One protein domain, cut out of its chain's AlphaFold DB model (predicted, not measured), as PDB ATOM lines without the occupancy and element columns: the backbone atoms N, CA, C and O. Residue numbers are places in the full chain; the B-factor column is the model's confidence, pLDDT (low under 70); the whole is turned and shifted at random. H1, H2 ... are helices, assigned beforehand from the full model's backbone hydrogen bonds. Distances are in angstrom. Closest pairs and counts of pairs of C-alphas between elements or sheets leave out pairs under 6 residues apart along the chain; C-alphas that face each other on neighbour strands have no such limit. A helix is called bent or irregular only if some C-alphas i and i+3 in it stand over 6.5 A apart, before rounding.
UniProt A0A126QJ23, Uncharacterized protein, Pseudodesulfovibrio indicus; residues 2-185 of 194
ATOM      1  N   SER A   2     159.478 159.922 303.254       84.62
ATOM      2  CA  SER A   2     159.721 159.280 301.940       84.62
ATOM      3  C   SER A   2     161.217 159.128 301.594       84.62
ATOM      4  O   SER A   2     161.625 158.089 301.085       84.62
ATOM      5  N   SER A   3     162.056 160.122 301.918       88.00
ATOM      6  CA  SER A   3     163.506 160.072 301.662       88.00
ATOM      7  C   SER A   3     164.244 159.020 302.491       88.00
ATOM      8  O   SER A   3     165.105 158.337 301.943       88.00
ATOM      9  N   PHE A   4     163.866 158.841 303.762       94.38
ATOM     10  CA  PHE A   4     164.437 157.811 304.634       94.38
ATOM     11  C   PHE A   4     164.244 156.423 304.029       94.38
ATOM     12  O   PHE A   4     165.211 155.702 303.824       94.38
ATOM     13  N   ILE A   5     163.002 156.066 303.684       92.88
ATOM     14  CA  ILE A   5     162.680 154.735 303.152       92.88
ATOM     15  C   ILE A   5     163.403 154.502 301.822       92.88
ATOM     16  O   ILE A   5     164.036 153.466 301.641       92.88
ATOM     17  N   LYS A   6     163.365 155.487 300.912       90.44
ATOM     18  CA  LYS A   6     164.041 155.398 299.609       90.44
ATOM     19  C   LYS A   6     165.531 155.106 299.767       90.44
ATOM     20  O   LYS A   6     166.037 154.191 299.129       90.44
ATOM     21  N   PHE A   7     166.223 155.852 300.626       91.75
ATOM     22  CA  PHE A   7     167.654 155.656 300.832       91.75
ATOM     23  C   PHE A   7     167.979 154.408 301.646       91.75
ATOM     24  O   PHE A   7     168.938 153.726 301.308       91.75
ATOM     25  N   ALA A   8     167.193 154.075 302.669       93.00
ATOM     26  CA  ALA A   8     167.382 152.848 303.434       93.00
ATOM     27  C   ALA A   8     167.340 151.627 302.507       93.00
ATOM     28  O   ALA A   8     168.233 150.789 302.565       93.00
ATOM     29  N   LEU A   9     166.367 151.565 301.593       92.12
ATOM     30  CA  LEU A   9     166.263 150.480 300.617       92.12
ATOM     31  C   LEU A   9     167.388 150.529 299.579       92.12
ATOM     32  O   LEU A   9     168.069 149.530 299.364       92.12
ATOM     33  N   LEU A  10     167.604 151.685 298.949       91.00
ATOM     34  CA  LEU A  10     168.534 151.811 297.827       91.00
ATOM     35  C   LEU A  10     170.002 151.694 298.264       91.00
ATOM     36  O   LEU A  10     170.788 151.013 297.612       91.00
ATOM     37  N   GLY A  11     170.363 152.296 299.396       89.19
ATOM     38  CA  GLY A  11     171.692 152.174 299.990       89.19
ATOM     39  C   GLY A  11     171.985 150.745 300.445       89.19
ATOM     40  O   GLY A  11     173.041 150.204 300.125       89.19
ATOM     41  N   THR A  12     171.018 150.084 301.091       91.88
ATOM     42  CA  THR A  12     171.144 148.660 301.456       91.88
ATOM     43  C   THR A  12     171.281 147.779 300.221       91.88
ATOM     44  O   THR A  12     172.128 146.893 300.198       91.88
ATOM     45  N   PHE A  13     170.503 148.041 299.168       91.19
ATOM     46  CA  PHE A  13     170.639 147.333 297.898       91.19
ATOM     47  C   PHE A  13     172.040 147.506 297.296       91.19
ATOM     48  O   PHE A  13     172.653 146.516 296.904       91.19
ATOM     49  N   GLY A  14     172.573 148.731 297.273       87.94
ATOM     50  CA  GLY A  14     173.934 149.011 296.806       87.94
ATOM     51  C   GLY A  14     175.005 148.242 297.577       87.94
ATOM     52  O   GLY A  14     175.904 147.658 296.973       87.94
ATOM     53  N   GLU A  15     174.877 148.191 298.901       88.19
ATOM     54  CA  GLU A  15     175.763 147.424 299.784       88.19
ATOM     55  C   GLU A  15     175.680 145.919 299.498       88.19
ATOM     56  O   GLU A  15     176.708 145.272 299.302       88.19
ATOM     57  N   CYS A  16     174.471 145.359 299.398       90.56
ATOM     58  CA  CYS A  16     174.261 143.949 299.057       90.56
ATOM     59  C   CYS A  16     174.825 143.600 297.674       90.56
ATOM     60  O   CYS A  16     175.425 142.538 297.496       90.56
ATOM     61  N   LEU A  17     174.649 144.487 296.691       88.44
ATOM     62  CA  LEU A  17     175.167 144.310 295.339       88.44
ATOM     63  C   LEU A  17     176.698 144.313 295.333       88.44
ATOM     64  O   LEU A  17     177.307 143.407 294.766       88.44
ATOM     65  N   ALA A  18     177.324 145.284 296.002       83.44
ATOM     66  CA  ALA A  18     178.772 145.321 296.150       83.44
ATOM     67  C   ALA A  18     179.280 144.048 296.848       83.44
ATOM     68  O   ALA A  18     180.153 143.362 296.320       83.44
ATOM     69  N   LEU A  19     178.685 143.657 297.979       84.75
ATOM     70  CA  LEU A  19     179.038 142.425 298.691       84.75
ATOM     71  C   LEU A  19     178.957 141.191 297.786       84.75
ATOM     72  O   LEU A  19     179.882 140.369 297.792       84.75
ATOM     73  N   ARG A  20     177.902 141.081 296.971       88.44
ATOM     74  CA  ARG A  20     177.716 139.958 296.051       88.44
ATOM     75  C   ARG A  20     178.814 139.911 294.998       88.44
ATOM     76  O   ARG A  20     179.347 138.829 294.762       88.44
ATOM     77  N   LEU A  21     179.166 141.052 294.407       84.06
ATOM     78  CA  LEU A  21     180.191 141.134 293.365       84.06
ATOM     79  C   LEU A  21     181.578 140.697 293.861       84.06
ATOM     80  O   LEU A  21     182.312 140.073 293.104       84.06
ATOM     81  N   TYR A  22     181.930 140.976 295.121       74.44
ATOM     82  CA  TYR A  22     183.289 140.707 295.625       74.44
ATOM     83  C   TYR A  22     183.424 139.464 296.501       74.44
ATOM     84  O   TYR A  22     184.503 138.881 296.565       74.44
ATOM     85  N   THR A  23     182.367 139.069 297.209       81.25
ATOM     86  CA  THR A  23     182.414 137.957 298.180       81.25
ATOM     87  C   THR A  23     181.487 136.805 297.817       81.25
ATOM     88  O   THR A  23     181.503 135.765 298.473       81.25
ATOM     89  N   GLY A  24     180.625 136.992 296.817       86.12
ATOM     90  CA  GLY A  24     179.574 136.045 296.475       86.12
ATOM     91  C   GLY A  24     178.393 136.020 297.455       86.12
ATOM     92  O   GLY A  24     177.426 135.308 297.193       86.12
ATOM     93  N   ARG A  25     178.411 136.793 298.547       85.38
ATOM     94  CA  ARG A  25     177.345 136.831 299.564       85.38
ATOM     95  C   ARG A  25     176.508 138.100 299.442       85.38
ATOM     96  O   ARG A  25     177.040 139.147 299.108       85.38
ATOM     97  N   TYR A  26     175.221 138.016 299.770       83.75
ATOM     98  CA  TYR A  26     174.329 139.186 299.783       83.75
ATOM     99  C   TYR A  26     174.285 139.897 301.139       83.75
ATOM    100  O   TYR A  26     174.073 141.102 301.186       83.75
ATOM    101  N   CYS A  27     174.508 139.170 302.237       84.94
ATOM    102  CA  CYS A  27     174.344 139.694 303.591       84.94
ATOM    103  C   CYS A  27     175.553 139.354 304.466       84.94
ATOM    104  O   CYS A  27     176.023 138.215 304.480       84.94
ATOM    105  N   VAL A  28     176.014 140.339 305.239       80.81
ATOM    106  CA  VAL A  28     177.047 140.194 306.275       80.81
ATOM    107  C   VAL A  28     176.643 140.987 307.530       80.81
ATOM    108  O   VAL A  28     175.825 141.912 307.426       80.81
ATOM    109  N   PRO A  29     177.182 140.661 308.722       80.50
ATOM    110  CA  PRO A  29     176.990 141.484 309.918       80.50
ATOM    111  C   PRO A  29     177.351 142.956 309.649       80.50
ATOM    112  O   PRO A  29     178.347 143.234 308.989       80.50
ATOM    113  N   GLY A  30     176.537 143.898 310.136       86.56
ATOM    114  CA  GLY A  30     176.687 145.335 309.853       86.56
ATOM    115  C   GLY A  30     175.655 145.926 308.895       86.56
ATOM    116  O   GLY A  30     175.490 147.143 308.878       86.56
ATOM    117  N   LEU A  31     174.897 145.102 308.164       90.62
ATOM    118  CA  LEU A  31     173.912 145.608 307.200       90.62
ATOM    119  C   LEU A  31     172.758 146.384 307.863       90.62
ATOM    120  O   LEU A  31     172.327 147.405 307.343       90.62
ATOM    121  N   ALA A  32     172.290 145.946 309.036       93.12
ATOM    122  CA  ALA A  32     171.194 146.604 309.754       93.12
ATOM    123  C   ALA A  32     171.519 148.045 310.216       93.12
ATOM    124  O   ALA A  32     170.756 148.953 309.876       93.12
ATOM    125  N   PRO A  33     172.628 148.313 310.940       94.94
ATOM    126  CA  PRO A  33     172.991 149.693 311.272       94.94
ATOM    127  C   PRO A  33     173.343 150.527 310.030       94.94
ATOM    128  O   PRO A  33     173.028 151.714 310.001       94.94
ATOM    129  N   LYS A  34     173.893 149.921 308.966       93.88
ATOM    130  CA  LYS A  34     174.082 150.610 307.680       93.88
ATOM    131  C   LYS A  34     172.761 151.024 307.034       93.88
ATOM    132  O   LYS A  34     172.651 152.155 306.586       93.88
ATOM    133  N   MET A  35     171.746 150.157 307.013       95.12
ATOM    134  CA  MET A  35     170.412 150.479 306.487       95.12
ATOM    135  C   MET A  35     169.793 151.673 307.221       95.12
ATOM    136  O   MET A  35     169.256 152.582 306.585       95.12
ATOM    137  N   LEU A  36     169.902 151.690 308.554       95.75
ATOM    138  CA  LEU A  36     169.470 152.817 309.377       95.75
ATOM    139  C   LEU A  36     170.203 154.104 308.969       95.75
ATOM    140  O   LEU A  36     169.555 155.115 308.696       95.75
ATOM    141  N   MET A  37     171.535 154.058 308.880       95.56
ATOM    142  CA  MET A  37     172.340 155.225 308.515       95.56
ATOM    143  C   MET A  37     172.103 155.694 307.081       95.56
ATOM    144  O   MET A  37     172.056 156.898 306.848       95.56
ATOM    145  N   TRP A  38     171.856 154.788 306.136       94.88
ATOM    146  CA  TRP A  38     171.414 155.153 304.795       94.88
ATOM    147  C   TRP A  38     170.104 155.935 304.842       94.88
ATOM    148  O   TRP A  38     170.008 156.999 304.233       94.88
ATOM    149  N   GLY A  39     169.121 155.473 305.618       95.06
ATOM    150  CA  GLY A  39     167.873 156.204 305.814       95.06
ATOM    151  C   GLY A  39     168.088 157.606 306.397       95.06
ATOM    152  O   GLY A  39     167.552 158.581 305.866       95.06
ATOM    153  N   VAL A  40     168.911 157.731 307.443       96.06
ATOM    154  CA  VAL A  40     169.269 159.028 308.050       96.06
ATOM    155  C   VAL A  40     169.947 159.941 307.025       96.06
ATOM    156  O   VAL A  40     169.524 161.085 306.845       96.06
ATOM    157  N   ASN A  41     170.925 159.422 306.281       94.81
ATOM    158  CA  ASN A  41     171.620 160.144 305.218       94.81
ATOM    159  C   ASN A  41     170.649 160.653 304.148       94.81
ATOM    160  O   ASN A  41     170.759 161.800 303.721       94.81
ATOM    161  N   GLY A  42     169.651 159.855 303.764       94.44
ATOM    162  CA  GLY A  42     168.618 160.277 302.818       94.44
ATOM    163  C   GLY A  42     167.797 161.472 303.303       94.44
ATOM    164  O   GLY A  42     167.426 162.335 302.506       94.44
ATOM    165  N   VAL A  43     167.523 161.563 304.607       96.00
ATOM    166  CA  VAL A  43     166.847 162.728 305.201       96.00
ATOM    167  C   VAL A  43     167.763 163.949 305.182       96.00
ATOM    168  O   VAL A  43     167.330 165.008 304.730       96.00
ATOM    169  N   ILE A  44     169.025 163.800 305.593       96.38
ATOM    170  CA  ILE A  44     170.017 164.888 305.596       96.38
ATOM    171  C   ILE A  44     170.222 165.441 304.180       96.38
ATOM    172  O   ILE A  44     170.137 166.650 303.978       96.38
ATOM    173  N   ILE A  45     170.413 164.569 303.187       95.06
ATOM    174  CA  ILE A  45     170.570 164.958 301.778       95.06
ATOM    175  C   ILE A  45     169.313 165.667 301.271       95.06
ATOM    176  O   ILE A  45     169.424 166.676 300.583       95.06
ATOM    177  N   ALA A  46     168.115 165.190 301.625       94.94
ATOM    178  CA  ALA A  46     166.876 165.843 301.210       94.94
ATOM    179  C   ALA A  46     166.742 167.267 301.769       94.94
ATOM    180  O   ALA A  46     166.350 168.177 301.036       94.94
ATOM    181  N   MET A  47     167.101 167.469 303.040       95.56
ATOM    182  CA  MET A  47     167.135 168.800 303.646       95.56
ATOM    183  C   MET A  47     168.177 169.686 302.965       95.56
ATOM    184  O   MET A  47     167.867 170.812 302.581       95.56
ATOM    185  N   ALA A  48     169.383 169.165 302.736       96.75
ATOM    186  CA  ALA A  48     170.442 169.899 302.061       96.75
ATOM    187  C   ALA A  48     170.043 170.282 300.626       96.75
ATOM    188  O   ALA A  48     170.213 171.429 300.232       96.75
ATOM    189  N   PHE A  49     169.415 169.387 299.860       95.44
ATOM    190  CA  PHE A  49     168.878 169.726 298.543       95.44
ATOM    191  C   PHE A  49     167.894 170.889 298.613       95.44
ATOM    192  O   PHE A  49     168.010 171.804 297.803       95.44
ATOM    193  N   ALA A  50     166.969 170.901 299.574       94.69
ATOM    194  CA  ALA A  50     166.043 172.018 299.740       94.69
ATOM    195  C   ALA A  50     166.785 173.327 300.063       94.69
ATOM    196  O   ALA A  50     166.544 174.342 299.409       94.69
ATOM    197  N   VAL A  51     167.723 173.298 301.012       96.38
ATOM    198  CA  VAL A  51     168.507 174.475 301.420       96.38
ATOM    199  C   VAL A  51     169.333 175.024 300.257       96.38
ATOM    200  O   VAL A  51     169.206 176.198 299.928       96.38
ATOM    201  N   PHE A  52     170.131 174.191 299.588       95.94
ATOM    202  CA  PHE A  52     171.032 174.641 298.525       95.94
ATOM    203  C   PHE A  52     170.297 175.011 297.237       95.94
ATOM    204  O   PHE A  52     170.726 175.935 296.551       95.94
ATOM    205  N   THR A  53     169.165 174.372 296.930       94.12
ATOM    206  CA  THR A  53     168.301 174.767 295.803       94.12
ATOM    207  C   THR A  53     167.812 176.208 295.978       94.12
ATOM    208  O   THR A  53     167.954 177.021 295.067       94.12
ATOM    209  N   ASN A  54     167.265 176.537 297.152       93.12
ATOM    210  CA  ASN A  54     166.724 177.872 297.422       93.12
ATOM    211  C   ASN A  54     167.837 178.905 297.649       93.12
ATOM    212  O   ASN A  54     167.829 179.971 297.039       93.12
ATOM    213  N   GLY A  55     168.829 178.573 298.478       94.06
ATOM    214  CA  GLY A  55     169.939 179.465 298.802       94.06
ATOM    215  C   GLY A  55     170.764 179.856 297.578       94.06
ATOM    216  O   GLY A  55     171.132 181.019 297.437       94.06
ATOM    217  N   THR A  56     170.995 178.923 296.649       93.81
ATOM    218  CA  THR A  56     171.716 179.239 295.407       93.81
ATOM    219  C   THR A  56     170.895 180.124 294.480       93.81
ATOM    220  O   THR A  56     171.457 181.038 293.890       93.81
ATOM    221  N   GLY A  57     169.579 179.909 294.383       91.44
ATOM    222  CA  GLY A  57     168.703 180.802 293.617       91.44
ATOM    223  C   GLY A  57     168.777 182.247 294.119       91.44
ATOM    224  O   GLY A  57     168.986 183.164 293.328       91.44
ATOM    225  N   ASN A  58     168.714 182.440 295.439       92.06
ATOM    226  CA  ASN A  58     168.860 183.764 296.052       92.06
ATOM    227  C   ASN A  58     170.249 184.371 295.795       92.06
ATOM    228  O   ASN A  58     170.359 185.558 295.496       92.06
ATOM    229  N   LEU A  59     171.310 183.561 295.881       91.88
ATOM    230  CA  LEU A  59     172.673 184.007 295.597       91.88
ATOM    231  C   LEU A  59     172.836 184.455 294.138       91.88
ATOM    232  O   LEU A  59     173.429 185.497 293.880       91.88
ATOM    233  N   MET A  60     172.292 183.698 293.182       91.88
ATOM    234  CA  MET A  60     172.333 184.059 291.763       91.88
ATOM    235  C   MET A  60     171.610 185.384 291.505       91.88
ATOM    236  O   MET A  60     172.160 186.240 290.816       91.88
ATOM    237  N   GLN A  61     170.436 185.587 292.114       90.44
ATOM    238  CA  GLN A  61     169.695 186.846 292.014       90.44
ATOM    239  C   GLN A  61     170.498 188.029 292.569       90.44
ATOM    240  O   GLN A  61     170.580 189.069 291.916       90.44
ATOM    241  N   LEU A  62     171.122 187.864 293.739       91.94
ATOM    242  CA  LEU A  62     171.970 188.890 294.352       91.94
ATOM    243  C   LEU A  62     173.151 189.283 293.451       91.94
ATOM    244  O   LEU A  62     173.535 190.446 293.409       91.94
ATOM    245  N   LEU A  63     173.714 188.317 292.724       91.50
ATOM    246  CA  LEU A  63     174.839 188.523 291.809       91.50
ATOM    247  C   LEU A  63     174.413 188.980 290.402       91.50
ATOM    248  O   LEU A  63     175.272 189.141 289.537       91.50
ATOM    249  N   GLY A  64     173.114 189.160 290.142       88.62
ATOM    250  CA  GLY A  64     172.598 189.512 288.815       88.62
ATOM    251  C   GLY A  64     172.780 188.409 287.765       88.62
ATOM    252  O   GLY A  64     172.745 188.688 286.568       88.62
ATOM    253  N   ILE A  65     172.993 187.158 288.187       86.50
ATOM    254  CA  ILE A  65     173.159 186.019 287.282       86.50
ATOM    255  C   ILE A  65     171.769 185.543 286.835       86.50
ATOM    256  O   ILE A  65     170.937 185.213 287.687       86.50
ATOM    257  N   PRO A  66     171.504 185.450 285.520       75.69
ATOM    258  CA  PRO A  66     170.246 184.913 285.017       75.69
ATOM    259  C   PRO A  66     170.122 183.427 285.379       75.69
ATOM    260  O   PRO A  66     171.028 182.631 285.145       75.69
ATOM    261  N   GLY A  67     168.992 183.044 285.966       66.81
ATOM    262  CA  GLY A  67     168.738 181.673 286.400       66.81
ATOM    263  C   GLY A  67     167.805 181.659 287.598       66.81
ATOM    264  O   GLY A  67     168.227 181.840 288.736       66.81
ATOM    265  N   SER A  68     166.518 181.468 287.335       67.50
ATOM    266  CA  SER A  68     165.503 181.345 288.376       67.50
ATOM    267  C   SER A  68     165.197 179.870 288.659       67.50
ATOM    268  O   SER A  68     165.562 178.971 287.900       67.50
ATOM    269  N   SER A  69     164.463 179.612 289.742       61.09
ATOM    270  CA  SER A  69     163.843 178.305 290.001       61.09
ATOM    271  C   SER A  69     162.780 177.913 288.956       61.09
ATOM    272  O   SER A  69     162.320 176.770 288.965       61.09
ATOM    273  N   ALA A  70     162.420 178.827 288.046       69.25
ATOM    274  CA  ALA A  70     161.505 178.643 286.923       69.25
ATOM    275  C   ALA A  70     162.189 179.071 285.599       69.25
ATOM    276  O   ALA A  70     161.849 180.114 285.037       69.25
ATOM    277  N   PRO A  71     163.190 178.307 285.126       75.50
ATOM    278  CA  PRO A  71     164.014 178.690 283.981       75.50
ATOM    279  C   PRO A  71     163.191 178.771 282.686       75.50
ATOM    280  O   PRO A  71     162.434 177.852 282.371       75.50
ATOM    281  N   ALA A  72     163.381 179.844 281.915       80.56
ATOM    282  CA  ALA A  72     162.689 180.100 280.650       80.56
ATOM    283  C   ALA A  72     163.356 179.403 279.450       80.56
ATOM    284  O   ALA A  72     162.748 179.257 278.391       80.56
ATOM    285  N   SER A  73     164.603 178.947 279.608       88.38
ATOM    286  CA  SER A  73     165.365 178.255 278.567       88.38
ATOM    287  C   SER A  73     166.139 177.052 279.107       88.38
ATOM    288  O   SER A  73     166.400 176.925 280.307       88.38
ATOM    289  N   LEU A  74     166.558 176.156 278.204       89.31
ATOM    290  CA  LEU A  74     167.438 175.040 278.564       89.31
ATOM    291  C   LEU A  74     168.768 175.541 279.141       89.31
ATOM    292  O   LEU A  74     169.271 174.956 280.096       89.31
ATOM    293  N   PHE A  75     169.309 176.631 278.591       90.06
ATOM    294  CA  PHE A  75     170.541 177.234 279.086       90.06
ATOM    295  C   PHE A  75     170.392 177.702 280.538       90.06
ATOM    296  O   PHE A  75     171.199 177.315 281.377       90.06
ATOM    297  N   GLU A  76     169.326 178.441 280.862       89.12
ATOM    298  CA  GLU A  76     169.049 178.878 282.237       89.12
ATOM    299  C   GLU A  76     168.866 177.696 283.188       89.12
ATOM    300  O   GLU A  76     169.386 177.710 284.303       89.12
ATOM    301  N   ARG A  77     168.181 176.635 282.743       90.00
ATOM    302  CA  ARG A  77     168.013 175.411 283.536       90.00
ATOM    303  C   ARG A  77     169.353 174.737 283.823       90.00
ATOM    304  O   ARG A  77     169.574 174.300 284.950       90.00
ATOM    305  N   CYS A  78     170.229 174.640 282.824       92.62
ATOM    306  CA  CYS A  78     171.568 174.080 282.980       92.62
ATOM    307  C   CYS A  78     172.430 174.945 283.901       92.62
ATOM    308  O   CYS A  78     173.062 174.411 284.808       92.62
ATOM    309  N   LEU A  79     172.420 176.266 283.712       93.25
ATOM    310  CA  LEU A  79     173.180 177.213 284.522       93.25
ATOM    311  C   LEU A  79     172.739 177.175 285.987       93.25
ATOM    312  O   LEU A  79     173.577 177.077 286.883       93.25
ATOM    313  N   TRP A  80     171.430 177.176 286.238       93.44
ATOM    314  CA  TRP A  80     170.877 177.054 287.581       93.44
ATOM    315  C   TRP A  80     171.229 175.703 288.219       93.44
ATOM    316  O   TRP A  80     171.758 175.666 289.330       93.44
ATOM    317  N   ALA A  81     171.018 174.588 287.513       95.31
ATOM    318  CA  ALA A  81     171.308 173.255 288.043       95.31
ATOM    319  C   ALA A  81     172.804 173.053 288.328       95.31
ATOM    320  O   ALA A  81     173.166 172.463 289.348       95.31
ATOM    321  N   PHE A  82     173.671 173.575 287.458       96.06
ATOM    322  CA  PHE A  82     175.116 173.578 287.657       96.06
ATOM    323  C   PHE A  82     175.501 174.423 288.868       96.06
ATOM    324  O   PHE A  82     176.262 173.961 289.712       96.06
ATOM    325  N   SER A  83     174.921 175.617 289.008       95.75
ATOM    326  CA  SER A  83     175.187 176.502 290.144       95.75
ATOM    327  C   SER A  83     174.795 175.841 291.464       95.75
ATOM    328  O   SER A  83     175.610 175.800 292.385       95.75
ATOM    329  N   VAL A  84     173.595 175.251 291.545       96.50
ATOM    330  CA  VAL A  84     173.144 174.495 292.729       96.50
ATOM    331  C   VAL A  84     174.079 173.316 292.994       96.50
ATOM    332  O   VAL A  84     174.429 173.053 294.141       96.50
ATOM    333  N   SER A  85     174.513 172.611 291.948       97.62
ATOM    334  CA  SER A  85     175.451 171.501 292.087       97.62
ATOM    335  C   SER A  85     176.796 171.944 292.650       97.62
ATOM    336  O   SER A  85     177.314 171.295 293.557       97.62
ATOM    337  N   VAL A  86     177.360 173.043 292.152       97.38
ATOM    338  CA  VAL A  86     178.647 173.573 292.607       97.38
ATOM    339  C   VAL A  86     178.562 174.008 294.066       97.38
ATOM    340  O   VAL A  86     179.365 173.551 294.877       97.38
ATOM    341  N   THR A  87     177.576 174.822 294.442       96.50
ATOM    342  CA  THR A  87     177.436 175.301 295.827       96.50
ATOM    343  C   THR A  87     177.182 174.149 296.799       96.50
ATOM    344  O   THR A  87     177.847 174.054 297.832       96.50
ATOM    345  N   PHE A  88     176.292 173.217 296.442       97.62
ATOM    346  CA  PHE A  88     176.022 172.013 297.223       97.62
ATOM    347  C   PHE A  88     177.290 171.174 297.413       97.62
ATOM    348  O   PHE A  88     177.617 170.769 298.528       97.62
ATOM    349  N   ASN A  89     178.038 170.925 296.339       97.75
ATOM    350  CA  ASN A  89     179.189 170.034 296.391       97.75
ATOM    351  C   ASN A  89     180.441 170.657 297.004       97.75
ATOM    352  O   ASN A  89     181.268 169.916 297.523       97.75
ATOM    353  N   LEU A  90     180.609 171.976 296.954       96.38
ATOM    354  CA  LEU A  90     181.755 172.630 297.582       96.38
ATOM    355  C   LEU A  90     181.545 172.862 299.081       96.38
ATOM    356  O   LEU A  90     182.516 172.859 299.830       96.38
ATOM    357  N   VAL A  91     180.295 173.023 299.528       96.56
ATOM    358  CA  VAL A  91     179.987 173.333 300.932       96.56
ATOM    359  C   VAL A  91     179.495 172.102 301.689       96.56
ATOM    360  O   VAL A  91     180.055 171.739 302.720       96.56
ATOM    361  N   PHE A  92     178.455 171.433 301.192       97.25
ATOM    362  CA  PHE A  92     177.813 170.339 301.918       97.25
ATOM    363  C   PHE A  92     178.517 169.000 301.717       97.25
ATOM    364  O   PHE A  92     178.754 168.295 302.698       97.25
ATOM    365  N   SER A  93     178.880 168.639 300.481       96.25
ATOM    366  CA  SER A  93     179.450 167.311 300.205       96.25
ATOM    367  C   SER A  93     180.700 166.972 301.037       96.25
ATOM    368  O   SER A  93     180.748 165.850 301.535       96.25
ATOM    369  N   PRO A  94     181.685 167.866 301.278       96.00
ATOM    370  CA  PRO A  94     182.853 167.529 302.097       96.00
ATOM    371  C   PRO A  94     182.470 167.216 303.547       96.00
ATOM    372  O   PRO A  94     182.911 166.212 304.110       96.00
ATOM    373  N   VAL A  95     181.588 168.034 304.131       96.38
ATOM    374  CA  VAL A  95     181.084 167.851 305.499       96.38
ATOM    375  C   VAL A  95     180.279 166.558 305.601       96.38
ATOM    376  O   VAL A  95     180.476 165.770 306.527       96.38
ATOM    377  N   PHE A  96     179.414 166.295 304.622       96.38
ATOM    378  CA  PHE A  96     178.618 165.076 304.566       96.38
ATOM    379  C   PHE A  96     179.486 163.821 304.424       96.38
ATOM    380  O   PHE A  96     179.243 162.834 305.112       96.38
ATOM    381  N   MET A  97     180.525 163.855 303.586       94.94
ATOM    382  CA  MET A  97     181.451 162.730 303.420       94.94
ATOM    383  C   MET A  97     182.217 162.421 304.710       94.94
ATOM    384  O   MET A  97     182.405 161.249 305.038       94.94
ATOM    385  N   LEU A  98     182.612 163.446 305.474       95.81
ATOM    386  CA  LEU A  98     183.193 163.251 306.804       95.81
ATOM    387  C   LEU A  98     182.177 162.636 307.762       95.81
ATOM    388  O   LEU A  98     182.474 161.614 308.372       95.81
ATOM    389  N   PHE A  99     180.974 163.208 307.860       96.50
ATOM    390  CA  PHE A  99     179.908 162.675 308.706       96.50
ATOM    391  C   PHE A  99     179.637 161.196 308.404       96.50
ATOM    392  O   PHE A  99     179.706 160.359 309.304       96.50
ATOM    393  N   HIS A 100     179.425 160.865 307.130       94.56
ATOM    394  CA  HIS A 100     179.199 159.500 306.682       94.56
ATOM    395  C   HIS A 100     180.374 158.585 307.054       94.56
ATOM    396  O   HIS A 100     180.157 157.508 307.614       94.56
ATOM    397  N   LYS A 101     181.622 159.028 306.839       94.94
ATOM    398  CA  LYS A 101     182.811 158.249 307.201       94.94
ATOM    399  C   LYS A 101     182.900 157.981 308.702       94.94
ATOM    400  O   LYS A 101     183.210 156.858 309.090       94.94
ATOM    401  N   LEU A 102     182.622 158.977 309.541       96.19
ATOM    402  CA  LEU A 102     182.629 158.822 310.997       96.19
ATOM    403  C   LEU A 102     181.539 157.850 311.456       96.19
ATOM    404  O   LEU A 102     181.796 157.001 312.308       96.19
ATOM    405  N   THR A 103     180.341 157.938 310.871       95.75
ATOM    406  CA  THR A 103     179.243 157.015 311.185       95.75
ATOM    407  C   THR A 103     179.571 155.587 310.759       95.75
ATOM    408  O   THR A 103     179.337 154.658 311.528       95.75
ATOM    409  N   ASP A 104     180.205 155.401 309.600       93.75
ATOM    410  CA  ASP A 104     180.657 154.090 309.133       93.75
ATOM    411  C   ASP A 104     181.741 153.511 310.044       93.75
ATOM    412  O   ASP A 104     181.679 152.342 310.426       93.75
ATOM    413  N   THR A 105     182.705 154.333 310.463       95.56
ATOM    414  CA  THR A 105     183.721 153.937 311.443       95.56
ATOM    415  C   THR A 105     183.073 153.523 312.771       95.56
ATOM    416  O   THR A 105     183.454 152.503 313.346       95.56
ATOM    417  N   HIS A 106     182.036 154.225 313.234       96.50
ATOM    418  CA  HIS A 106     181.294 153.834 314.436       96.50
ATOM    419  C   HIS A 106     180.579 152.476 314.285       96.50
ATOM    420  O   HIS A 106     180.615 151.646 315.200       96.50
ATOM    421  N   ILE A 107     179.985 152.199 313.119       95.44
ATOM    422  CA  ILE A 107     179.392 150.886 312.806       95.44
ATOM    423  C   ILE A 107     180.450 149.779 312.902       95.44
ATOM    424  O   ILE A 107     180.183 148.715 313.469       95.44
ATOM    425  N   VAL A 108     181.656 150.024 312.387       94.25
ATOM    426  CA  VAL A 108     182.769 149.066 312.458       94.25
ATOM    427  C   VAL A 108     183.198 148.831 313.909       94.25
ATOM    428  O   VAL A 108     183.255 147.679 314.339       94.25
ATOM    429  N   HIS A 109     183.411 149.889 314.700       94.62
ATOM    430  CA  HIS A 109     183.817 149.773 316.113       94.62
ATOM    431  C   HIS A 109     182.788 149.064 316.996       94.62
ATOM    432  O   HIS A 109     183.148 148.400 317.964       94.62
ATOM    433  N   THR A 110     181.504 149.145 316.657       95.06
ATOM    434  CA  THR A 110     180.433 148.441 317.385       95.06
ATOM    435  C   THR A 110     180.220 146.997 316.900       95.06
ATOM    436  O   THR A 110     179.372 146.254 317.422       95.06
ATOM    437  N   GLY A 111     181.042 146.545 315.945       93.00
ATOM    438  CA  GLY A 111     181.015 145.208 315.357       93.00
ATOM    439  C   GLY A 111     179.800 144.969 314.463       93.00
ATOM    440  O   GLY A 111     179.331 143.837 314.367       93.00
ATOM    441  N   GLY A 112     179.222 146.026 313.886       92.44
ATOM    442  CA  GLY A 112     178.074 145.932 312.987       92.44
ATOM    443  C   GLY A 112     176.758 145.502 313.651       92.44
ATOM    444  O   GLY A 112     175.810 145.128 312.958       92.44
ATOM    445  N   ARG A 113     176.673 145.525 314.989       93.50
ATOM    446  CA  ARG A 113     175.468 145.134 315.740       93.50
ATOM    447  C   ARG A 113     174.627 146.368 316.043       93.50
ATOM    448  O   ARG A 113     175.091 147.249 316.758       93.50
ATOM    449  N   LEU A 114     173.375 146.389 315.580       92.94
ATOM    450  CA  LEU A 114     172.479 147.541 315.744       92.94
ATOM    451  C   LEU A 114     172.298 147.959 317.213       92.94
ATOM    452  O   LEU A 114     172.404 149.138 317.524       92.94
ATOM    453  N   GLY A 115     172.105 146.999 318.123       94.75
ATOM    454  CA  GLY A 115     171.967 147.301 319.552       94.75
ATOM    455  C   GLY A 115     173.194 148.015 320.130       94.75
ATOM    456  O   GLY A 115     173.039 149.023 320.805       94.75
ATOM    457  N   ARG A 116     174.411 147.553 319.796       94.12
ATOM    458  CA  ARG A 116     175.653 148.208 320.244       94.12
ATOM    459  C   ARG A 116     175.886 149.550 319.567       94.12
ATOM    460  O   ARG A 116     176.380 150.455 320.222       94.12
ATOM    461  N   PHE A 117     175.526 149.677 318.293       95.75
ATOM    462  CA  PHE A 117     175.563 150.946 317.567       95.75
ATOM    463  C   PHE A 117     174.695 152.020 318.240       95.75
ATOM    464  O   PHE A 117     175.105 153.167 318.322       95.75
ATOM    465  N   LEU A 118     173.519 151.650 318.755       95.19
ATOM    466  CA  LEU A 118     172.621 152.597 319.420       95.19
ATOM    467  C   LEU A 118     172.971 152.843 320.894       95.19
ATOM    468  O   LEU A 118     172.670 153.915 321.410       95.19
ATOM    469  N   SER A 119     173.571 151.868 321.581       96.56
ATOM    470  CA  SER A 119     173.886 151.982 323.012       96.56
ATOM    471  C   SER A 119     175.292 152.504 323.313       96.56
ATOM    472  O   SER A 119     175.540 152.964 324.426       96.56
ATOM    473  N   THR A 120     176.224 152.420 322.362       95.94
ATOM    474  CA  THR A 120     177.610 152.866 322.555       95.94
ATOM    475  C   THR A 120     177.741 154.314 322.090       95.94
ATOM    476  O   THR A 120     177.451 154.587 320.928       95.94
ATOM    477  N   PRO A 121     178.215 155.250 322.928       95.06
ATOM    478  CA  PRO A 121     178.433 156.618 322.480       95.06
ATOM    479  C   PRO A 121     179.525 156.666 321.394       95.06
ATOM    480  O   PRO A 121     180.533 155.955 321.496       95.06
ATOM    481  N   PRO A 122     179.366 157.498 320.348       94.12
ATOM    482  CA  PRO A 122     180.408 157.682 319.350       94.12
ATOM    483  C   PRO A 122     181.634 158.369 319.964       94.12
ATOM    484  O   PRO A 122     181.517 159.178 320.883       94.12
ATOM    485  N   ALA A 123     182.814 158.101 319.399       95.44
ATOM    486  CA  ALA A 123     184.077 158.736 319.780       95.44
ATOM    487  C   ALA A 123     184.675 159.542 318.603       95.44
ATOM    488  O   ALA A 123     185.662 159.104 318.006       95.44
ATOM    489  N   PRO A 124     184.110 160.715 318.240       92.44
ATOM    490  CA  PRO A 124     184.482 161.436 317.022       92.44
ATOM    491  C   PRO A 124     185.968 161.781 316.934       92.44
ATOM    492  O   PRO A 124     186.566 161.553 315.891       92.44
ATOM    493  N   ALA A 125     186.583 162.266 318.019       94.81
ATOM    494  CA  ALA A 125     188.004 162.633 318.026       94.81
ATOM    495  C   ALA A 125     188.905 161.450 317.635       94.81
ATOM    496  O   ALA A 125     189.781 161.580 316.780       94.81
ATOM    497  N   ARG A 126     188.620 160.266 318.191       96.38
ATOM    498  CA  ARG A 126     189.292 159.023 317.810       96.38
ATOM    499  C   ARG A 126     189.009 158.674 316.349       96.38
ATOM    500  O   ARG A 126     189.942 158.422 315.594       96.38
ATOM    501  N   TYR A 127     187.748 158.703 315.923       96.06
ATOM    502  CA  TYR A 127     187.374 158.343 314.551       96.06
ATOM    503  C   TYR A 127     188.013 159.260 313.505       96.06
ATOM    504  O   TYR A 127     188.409 158.770 312.453       96.06
ATOM    505  N   PHE A 128     188.181 160.553 313.799       95.69
ATOM    506  CA  PHE A 128     188.906 161.494 312.942       95.69
ATOM    507  C   PHE A 128     190.383 161.122 312.785       95.69
ATOM    508  O   PHE A 128     190.908 161.194 311.675       95.69
ATOM    509  N   SER A 129     191.046 160.694 313.864       95.81
ATOM    510  CA  SER A 129     192.448 160.259 313.804       95.81
ATOM    511  C   SER A 129     192.654 158.970 312.995       95.81
ATOM    512  O   SER A 129     193.735 158.740 312.470       95.81
ATOM    513  N   GLU A 130     191.604 158.157 312.842       95.62
ATOM    514  CA  GLU A 130     191.624 156.906 312.074       95.62
ATOM    515  C   GLU A 130     191.281 157.101 310.583       95.62
ATOM    516  O   GLU A 130     191.333 156.152 309.794       95.62
ATOM    517  N   ILE A 131     190.903 158.314 310.161       94.44
ATOM    518  CA  ILE A 131     190.630 158.597 308.750       94.44
ATOM    519  C   ILE A 131     191.936 158.493 307.959       94.44
ATOM    520  O   ILE A 131     192.915 159.178 308.238       94.44
ATOM    521  N   ASN A 132     191.926 157.681 306.898       94.06
ATOM    522  CA  ASN A 132     192.967 157.741 305.879       94.06
ATOM    523  C   ASN A 132     192.811 159.052 305.086       94.06
ATOM    524  O   ASN A 132     191.982 159.150 304.171       94.06
ATOM    525  N   TRP A 133     193.588 160.063 305.472       93.69
ATOM    526  CA  TRP A 133     193.524 161.403 304.895       93.69
ATOM    527  C   TRP A 133     194.044 161.471 303.459       93.69
ATOM    528  O   TRP A 133     193.543 162.290 302.693       93.69
ATOM    529  N   ASP A 134     194.938 160.572 303.046       91.94
ATOM    530  CA  ASP A 134     195.404 160.502 301.657       91.94
ATOM    531  C   ASP A 134     194.265 160.124 300.707       91.94
ATOM    532  O   ASP A 134     194.090 160.732 299.649       91.94
ATOM    533  N   ILE A 135     193.431 159.158 301.105       89.62
ATOM    534  CA  ILE A 135     192.241 158.774 300.339       89.62
ATOM    535  C   ILE A 135     191.166 159.859 300.458       89.62
ATOM    536  O   ILE A 135     190.596 160.263 299.443       89.62
ATOM    537  N   MET A 136     190.897 160.361 301.668       91.75
ATOM    538  CA  MET A 136     189.859 161.375 301.887       91.75
ATOM    539  C   MET A 136     190.142 162.658 301.091       91.75
ATOM    540  O   MET A 136     189.291 163.144 300.349       91.75
ATOM    541  N   TRP A 137     191.358 163.188 301.181       92.75
ATOM    542  CA  TRP A 137     191.743 164.398 300.468       92.75
ATOM    543  C   TRP A 137     192.028 164.118 298.992       92.75
ATOM    544  O   TRP A 137     191.489 164.784 298.106       92.75
ATOM    545  N   GLY A 138     192.866 163.119 298.708       90.94
ATOM    546  CA  GLY A 138     193.385 162.841 297.372       90.94
ATOM    547  C   GLY A 138     192.354 162.259 296.410       90.94
ATOM    548  O   GLY A 138     192.352 162.623 295.233       90.94
ATOM    549  N   PHE A 139     191.474 161.376 296.887       90.19
ATOM    550  CA  PHE A 139     190.404 160.800 296.077       90.19
ATOM    551  C   PHE A 139     189.071 161.507 296.321       90.19
ATOM    552  O   PHE A 139     188.510 162.059 295.376       90.19
ATOM    553  N   THR A 140     188.559 161.530 297.554       90.94
ATOM    554  CA  THR A 140     187.180 161.985 297.797       90.94
ATOM    555  C   THR A 140     187.013 163.471 297.483       90.94
ATOM    556  O   THR A 140     186.181 163.827 296.649       90.94
ATOM    557  N   PHE A 141     187.822 164.347 298.082       93.75
ATOM    558  CA  PHE A 141     187.629 165.793 297.926       93.75
ATOM    559  C   PHE A 141     188.219 166.351 296.638       93.75
ATOM    560  O   PHE A 141     187.577 167.161 295.983       93.75
ATOM    561  N   LYS A 142     189.415 165.910 296.237       93.62
ATOM    562  CA  LYS A 142     190.062 166.423 295.019       93.62
ATOM    563  C   LYS A 142     189.517 165.831 293.726       93.62
ATOM    564  O   LYS A 142     189.635 166.478 292.691       93.62
ATOM    565  N   LYS A 143     188.980 164.604 293.751       93.12
ATOM    566  CA  LYS A 143     188.583 163.899 292.522       93.12
ATOM    567  C   LYS A 143     187.098 163.583 292.465       93.12
ATOM    568  O   LYS A 143     186.426 164.011 291.532       93.12
ATOM    569  N   ALA A 144     186.576 162.857 293.449       93.06
ATOM    570  CA  ALA A 144     185.189 162.409 293.422       93.06
ATOM    571  C   ALA A 144     184.214 163.592 293.492       93.06
ATOM    572  O   ALA A 144     183.270 163.641 292.711       93.06
ATOM    573  N   ILE A 145     184.461 164.580 294.359       94.50
ATOM    574  CA  ILE A 145     183.609 165.774 294.429       94.50
ATOM    575  C   ILE A 145     183.607 166.541 293.086       94.50
ATOM    576  O   ILE A 145     182.530 166.660 292.497       94.50
ATOM    577  N   PRO A 146     184.751 166.995 292.531       94.94
ATOM    578  CA  PRO A 146     184.735 167.839 291.339       94.94
ATOM    579  C   PRO A 146     184.376 167.097 290.051       94.94
ATOM    580  O   PRO A 146     183.633 167.630 289.235       94.94
ATOM    581  N   PHE A 147     184.882 165.875 289.855       94.69
ATOM    582  CA  PHE A 147     184.765 165.179 288.566       94.69
ATOM    583  C   PHE A 147     183.633 164.156 288.506       94.69
ATOM    584  O   PHE A 147     183.274 163.724 287.416       94.69
ATOM    585  N   PHE A 148     183.062 163.761 289.644       94.81
ATOM    586  CA  PHE A 148     181.946 162.819 289.670       94.81
ATOM    587  C   PHE A 148     180.682 163.461 290.245       94.81
ATOM    588  O   PHE A 148     179.655 163.496 289.570       94.81
ATOM    589  N   LEU A 149     180.746 164.035 291.448       95.56
ATOM    590  CA  LEU A 149     179.554 164.543 292.126       95.56
ATOM    591  C   LEU A 149     179.047 165.868 291.559       95.56
ATOM    592  O   LEU A 149     177.834 166.030 291.469       95.56
ATOM    593  N   ILE A 150     179.910 166.805 291.149       97.12
ATOM    594  CA  ILE A 150     179.440 168.046 290.503       97.12
ATOM    595  C   ILE A 150     178.706 167.736 289.184       97.12
ATOM    596  O   ILE A 150     177.558 168.174 289.044       97.12
ATOM    597  N   PRO A 151     179.261 166.953 288.238       96.44
ATOM    598  CA  PRO A 151     178.534 166.588 287.023       96.44
ATOM    599  C   PRO A 151     177.256 165.793 287.310       96.44
ATOM    600  O   PRO A 151     176.188 166.138 286.805       96.44
ATOM    601  N   ALA A 152     177.330 164.773 288.173       96.50
ATOM    602  CA  ALA A 152     176.184 163.922 288.470       96.50
ATOM    603  C   ALA A 152     175.049 164.697 289.158       96.50
ATOM    604  O   ALA A 152     173.899 164.611 288.728       96.50
ATOM    605  N   ASN A 153     175.366 165.526 290.158       96.94
ATOM    606  CA  ASN A 153     174.362 166.340 290.837       96.94
ATOM    607  C   ASN A 153     173.830 167.468 289.943       96.94
ATOM    608  O   ASN A 153     172.677 167.855 290.103       96.94
ATOM    609  N   THR A 154     174.594 167.954 288.959       97.12
ATOM    610  CA  THR A 154     174.064 168.895 287.954       97.12
ATOM    611  C   THR A 154     172.904 168.249 287.200       97.12
ATOM    612  O   THR A 154     171.818 168.824 287.123       97.12
ATOM    613  N   ILE A 155     173.080 167.006 286.740       96.12
ATOM    614  CA  ILE A 155     172.004 166.230 286.109       96.12
ATOM    615  C   ILE A 155     170.855 166.014 287.100       96.12
ATOM    616  O   ILE A 155     169.695 166.221 286.747       96.12
ATOM    617  N   THR A 156     171.152 165.667 288.357       95.88
ATOM    618  CA  THR A 156     170.136 165.509 289.407       95.88
ATOM    619  C   THR A 156     169.290 166.764 289.582       95.88
ATOM    620  O   THR A 156     168.068 166.659 289.630       95.88
ATOM    621  N   PHE A 157     169.890 167.951 289.658       95.06
ATOM    622  CA  PHE A 157     169.144 169.190 289.879       95.06
ATOM    623  C   PHE A 157     168.318 169.612 288.667       95.06
ATOM    624  O   PHE A 157     167.271 170.238 288.845       95.06
ATOM    625  N   MET A 158     168.688 169.177 287.459       93.50
ATOM    626  CA  MET A 158     167.809 169.313 286.300       93.50
ATOM    627  C   MET A 158     166.517 168.504 286.478       93.50
ATOM    628  O   MET A 158     165.467 168.940 286.007       93.50
ATOM    629  N   LEU A 159     166.538 167.359 287.166       93.06
ATOM    630  CA  LEU A 159     165.347 166.525 287.349       93.06
ATOM    631  C   LEU A 159     164.259 167.213 288.203       93.06
ATOM    632  O   LEU A 159     164.564 168.037 289.078       93.06
ATOM    633  N   PRO A 160     162.982 166.820 288.017       90.69
ATOM    634  CA  PRO A 160     161.891 167.202 288.906       90.69
ATOM    635  C   PRO A 160     162.208 166.914 290.385       90.69
ATOM    636  O   PRO A 160     162.785 165.863 290.684       90.69
ATOM    637  N   PRO A 161     161.785 167.774 291.336       88.12
ATOM    638  CA  PRO A 161     162.143 167.653 292.755       88.12
ATOM    639  C   PRO A 161     161.905 166.267 293.375       88.12
ATOM    640  O   PRO A 161     162.731 165.781 294.147       88.12
ATOM    641  N   HIS A 162     160.820 165.588 292.994       86.69
ATOM    642  CA  HIS A 162     160.465 164.266 293.519       86.69
ATOM    643  C   HIS A 162     161.415 163.134 293.069       86.69
ATOM    644  O   HIS A 162     161.493 162.107 293.752       86.69
ATOM    645  N   LEU A 163     162.161 163.323 291.969       91.69
ATOM    646  CA  LEU A 163     163.146 162.367 291.438       91.69
ATOM    647  C   LEU A 163     164.569 162.617 291.946       91.69
ATOM    648  O   LEU A 163     165.392 161.704 291.908       91.69
ATOM    649  N   ARG A 164     164.871 163.814 292.464       93.19
ATOM    650  CA  ARG A 164     166.234 164.188 292.882       93.19
ATOM    651  C   ARG A 164     166.793 163.256 293.954       93.19
ATOM    652  O   ARG A 164     167.929 162.808 293.862       93.19
ATOM    653  N   ILE A 165     165.960 162.906 294.932       90.50
ATOM    654  CA  ILE A 165     166.316 161.981 296.020       90.50
ATOM    655  C   ILE A 165     166.619 160.579 295.486       90.50
ATOM    656  O   ILE A 165     167.565 159.943 295.936       90.50
ATOM    657  N   LEU A 166     165.849 160.100 294.504       89.88
ATOM    658  CA  LEU A 166     166.106 158.801 293.883       89.88
ATOM    659  C   LEU A 166     167.432 158.820 293.110       89.88
ATOM    660  O   LEU A 166     168.256 157.924 293.274       89.88
ATOM    661  N   SER A 167     167.656 159.873 292.322       92.62
ATOM    662  CA  SER A 167     168.898 160.079 291.573       92.62
ATOM    663  C   SER A 167     170.122 160.122 292.493       92.62
ATOM    664  O   SER A 167     171.103 159.437 292.219       92.62
ATOM    665  N   ALA A 168     170.043 160.821 293.627       90.69
ATOM    666  CA  ALA A 168     171.130 160.879 294.602       90.69
ATOM    667  C   ALA A 168     171.501 159.498 295.170       90.69
ATOM    668  O   ALA A 168     172.682 159.183 295.317       90.69
ATOM    669  N   GLY A 169     170.514 158.640 295.441       88.75
ATOM    670  CA  GLY A 169     170.795 157.274 295.881       88.75
ATOM    671  C   GLY A 169     171.452 156.415 294.790       88.75
ATOM    672  O   GLY A 169     172.364 155.649 295.093       88.75
ATOM    673  N   ILE A 170     171.075 156.592 293.517       89.62
ATOM    674  CA  ILE A 170     171.723 155.913 292.377       89.62
ATOM    675  C   ILE A 170     173.184 156.362 292.237       89.62
ATOM    676  O   ILE A 170     174.067 155.528 292.040       89.62
ATOM    677  N   ILE A 171     173.455 157.661 292.390       91.56
ATOM    678  CA  ILE A 171     174.818 158.215 292.389       91.56
ATOM    679  C   ILE A 171     175.655 157.582 293.506       91.56
ATOM    680  O   ILE A 171     176.800 157.193 293.266       91.56
ATOM    681  N   GLY A 172     175.077 157.421 294.702       85.94
ATOM    682  CA  GLY A 172     175.721 156.742 295.830       85.94
ATOM    683  C   GLY A 172     176.119 155.297 295.510       85.94
ATOM    684  O   GLY A 172     177.264 154.913 295.747       85.94
ATOM    685  N   ILE A 173     175.216 154.519 294.899       86.25
ATOM    686  CA  ILE A 173     175.517 153.152 294.435       86.25
ATOM    687  C   ILE A 173     176.649 153.171 293.406       86.25
ATOM    688  O   ILE A 173     177.608 152.410 293.531       86.25
ATOM    689  N   GLY A 174     176.555 154.046 292.401       85.56
ATOM    690  CA  GLY A 174     177.556 154.163 291.343       85.56
ATOM    691  C   GLY A 174     178.953 154.444 291.897       85.56
ATOM    692  O   GLY A 174     179.906 153.755 291.535       85.56
ATOM    693  N   LEU A 175     179.072 155.387 292.837       85.69
ATOM    694  CA  LEU A 175     180.346 155.696 293.487       85.69
ATOM    695  C   LEU A 175     180.891 154.497 294.276       85.69
ATOM    696  O   LEU A 175     182.078 154.185 294.168       85.69
ATOM    697  N   GLY A 176     180.027 153.800 295.021       80.56
ATOM    698  CA  GLY A 176     180.395 152.593 295.766       80.56
ATOM    699  C   GLY A 176     180.937 151.482 294.863       80.56
ATOM    700  O   GLY A 176     181.959 150.869 295.178       80.56
ATOM    701  N   LEU A 177     180.316 151.267 293.700       82.06
ATOM    702  CA  LEU A 177     180.776 150.289 292.710       82.06
ATOM    703  C   LEU A 177     182.123 150.681 292.085       82.06
ATOM    704  O   LEU A 177     182.997 149.822 291.964       82.06
ATOM    705  N   ILE A 178     182.323 151.961 291.744       82.94
ATOM    706  CA  ILE A 178     183.595 152.480 291.202       82.94
ATOM    707  C   ILE A 178     184.743 152.237 292.189       82.94
ATOM    708  O   ILE A 178     185.799 151.722 291.813       82.94
ATOM    709  N   LEU A 179     184.530 152.582 293.461       76.94
ATOM    710  CA  LEU A 179     185.506 152.389 294.535       76.94
ATOM    711  C   LEU A 179     185.872 150.916 294.703       76.94
ATOM    712  O   LEU A 179     187.049 150.558 294.766       76.94
ATOM    713  N   ALA A 180     184.865 150.053 294.749       74.12
ATOM    714  CA  ALA A 180     185.088 148.640 294.965       74.12
ATOM    715  C   ALA A 180     185.805 147.975 293.768       74.12
ATOM    716  O   ALA A 180     186.689 147.138 293.968       74.12
ATOM    717  N   ALA A 181     185.535 148.422 292.536       76.44
ATOM    718  CA  ALA A 181     186.230 147.939 291.344       76.44
ATOM    719  C   ALA A 181     187.708 148.366 291.340       76.44
ATOM    720  O   ALA A 181     188.594 147.566 291.022       76.44
ATOM    721  N   ALA A 182     187.995 149.606 291.754       77.50
ATOM    722  CA  ALA A 182     189.361 150.104 291.899       77.50
ATOM    723  C   ALA A 182     190.168 149.290 292.929       77.50
ATOM    724  O   ALA A 182     191.318 148.930 292.664       77.50
ATOM    725  N   LEU A 183     189.554 148.938 294.065       72.00
ATOM    726  CA  LEU A 183     190.170 148.090 295.093       72.00
ATOM    727  C   LEU A 183     190.448 146.670 294.582       72.00
ATOM    728  O   LEU A 183     191.522 146.123 294.831       72.00
ATOM    729  N   HIS A 184     189.516 146.081 293.829       73.38
ATOM    730  CA  HIS A 184     189.702 144.752 293.252       73.38
ATOM    731  C   HIS A 184     190.860 144.719 292.244       73.38
ATOM    732  O   HIS A 184     191.727 143.848 292.324       73.38
ATOM    733  N   LYS A 185     190.939 145.717 291.354       74.75
ATOM    734  CA  LYS A 185     192.051 145.855 290.401       74.75
ATOM    735  C   LYS A 185     193.399 146.011 291.112       74.75
ATOM    736  O   LYS A 185     194.383 145.410 290.687       74.75
TER     737      LYS A 185
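Overview. This is residues 2 to 185 of the 194 residues of an uncharacterized protein of Pseudodesulfovibrio indicus (UniProt A0A126QJ23). What shape do these atoms make? A long helix, H2, runs along the length of a compact helical body: H1 and H7, side by side, cross it, and the bent helix H3 folds back past it, arm H3a crossing H2 and arm H3b beside it. Arm H6b of the bent helix H6 packs on H3a and makes a hairpin with H7, while short H5 packs on H3b. What is it made of, and how large is it? The printed part has 184 residues with seven named helices, H1 to H7 in order, and no named strand: all helix. It is compact, with a radius of gyration of the C-alphas of 17.6 A, and spans 52 by 34 by 34 A.

Arrangement. What does the first helix touch? H1, residues 2 to 23, touches residues 31 to 46 alone of the hub, H2, residues 31 to 62: the closest C-alphas, of Phe 4 and Gly 39, are 4.0 A apart, at a steep tilt of 57 degrees. H1 touches H7, residues 161 to 185, at a shallow tilt of 17 degrees, the same way, closest at the C-alphas of Gly 14 and Ile 173, 5.0 A. What comes after H2? H3, residues 74 to 109, was assigned as one helix by its hydrogen bonds but is bent, C-alphas 91 and 94 being 6.6 A apart. H3a, residues 74 to 91, touches H2 at a steep tilt of 58 degrees, closest at the C-alphas of Thr 56 and Val 84, 5.6 A; H3b, residues 94 to 109, touches it at a shallow tilt of 9 degrees, closest at the C-alphas of Pro 33 and Ile 107, 6.7 A. Where are the later helices? H4, residues 114 to 119, only just touches H2, with 3 pairs of C-alphas within 8 A, closest Pro 33 and Leu 114, 5.0 A; H5, residues 124 to 129, touches H3b, closest at the C-alphas of Leu 102 and Tyr 127, 5.9 A. H6, residues 133 to 158, likewise assigned as one helix, is bent, C-alphas 142 and 145 being 6.5 A apart; H6a, residues 133 to 142, touches no helix. H6b, residues 145 to 158, touches H3a, closest at the C-alphas of Phe 82 and Thr 154, 4.8 A, and forms a hairpin with H7, closest at those of Thr 156 and Arg 164, 5.4 A.

Along the chain. Where are the ends? C-alpha 2, in H1, is at (159.721, 159.280, 301.940), and C-alpha 185, in H7, at (192.051, 145.855, 290.401). How long are the longer helices? From first to last C-alpha H1 is 31.4 A, H2 45.2 A and H7 37.1 A; H7 is only just irregular, C-alphas 162 and 165 being 6.8 A apart. What do the backbones show? Every O i to N i+4 pair is within hydrogen-bond range in H1, H2, H3a, H3b, H4 and H5, against 4 of 6 in H6a, 8 of 10 in H6b and 19 of 21 in H7.

Size, cuts and confidence. Which C-alphas are farthest apart? Those of Gly 24 and Gly 64, 54.5 A. Is there a cut or a long link? The printed part has no cut, and the link from H2 to H3, 11 residues, is long. Where is confidence low? Residues 67 to 70 are under 70; the mean pLDDT of the printed part is 90.9.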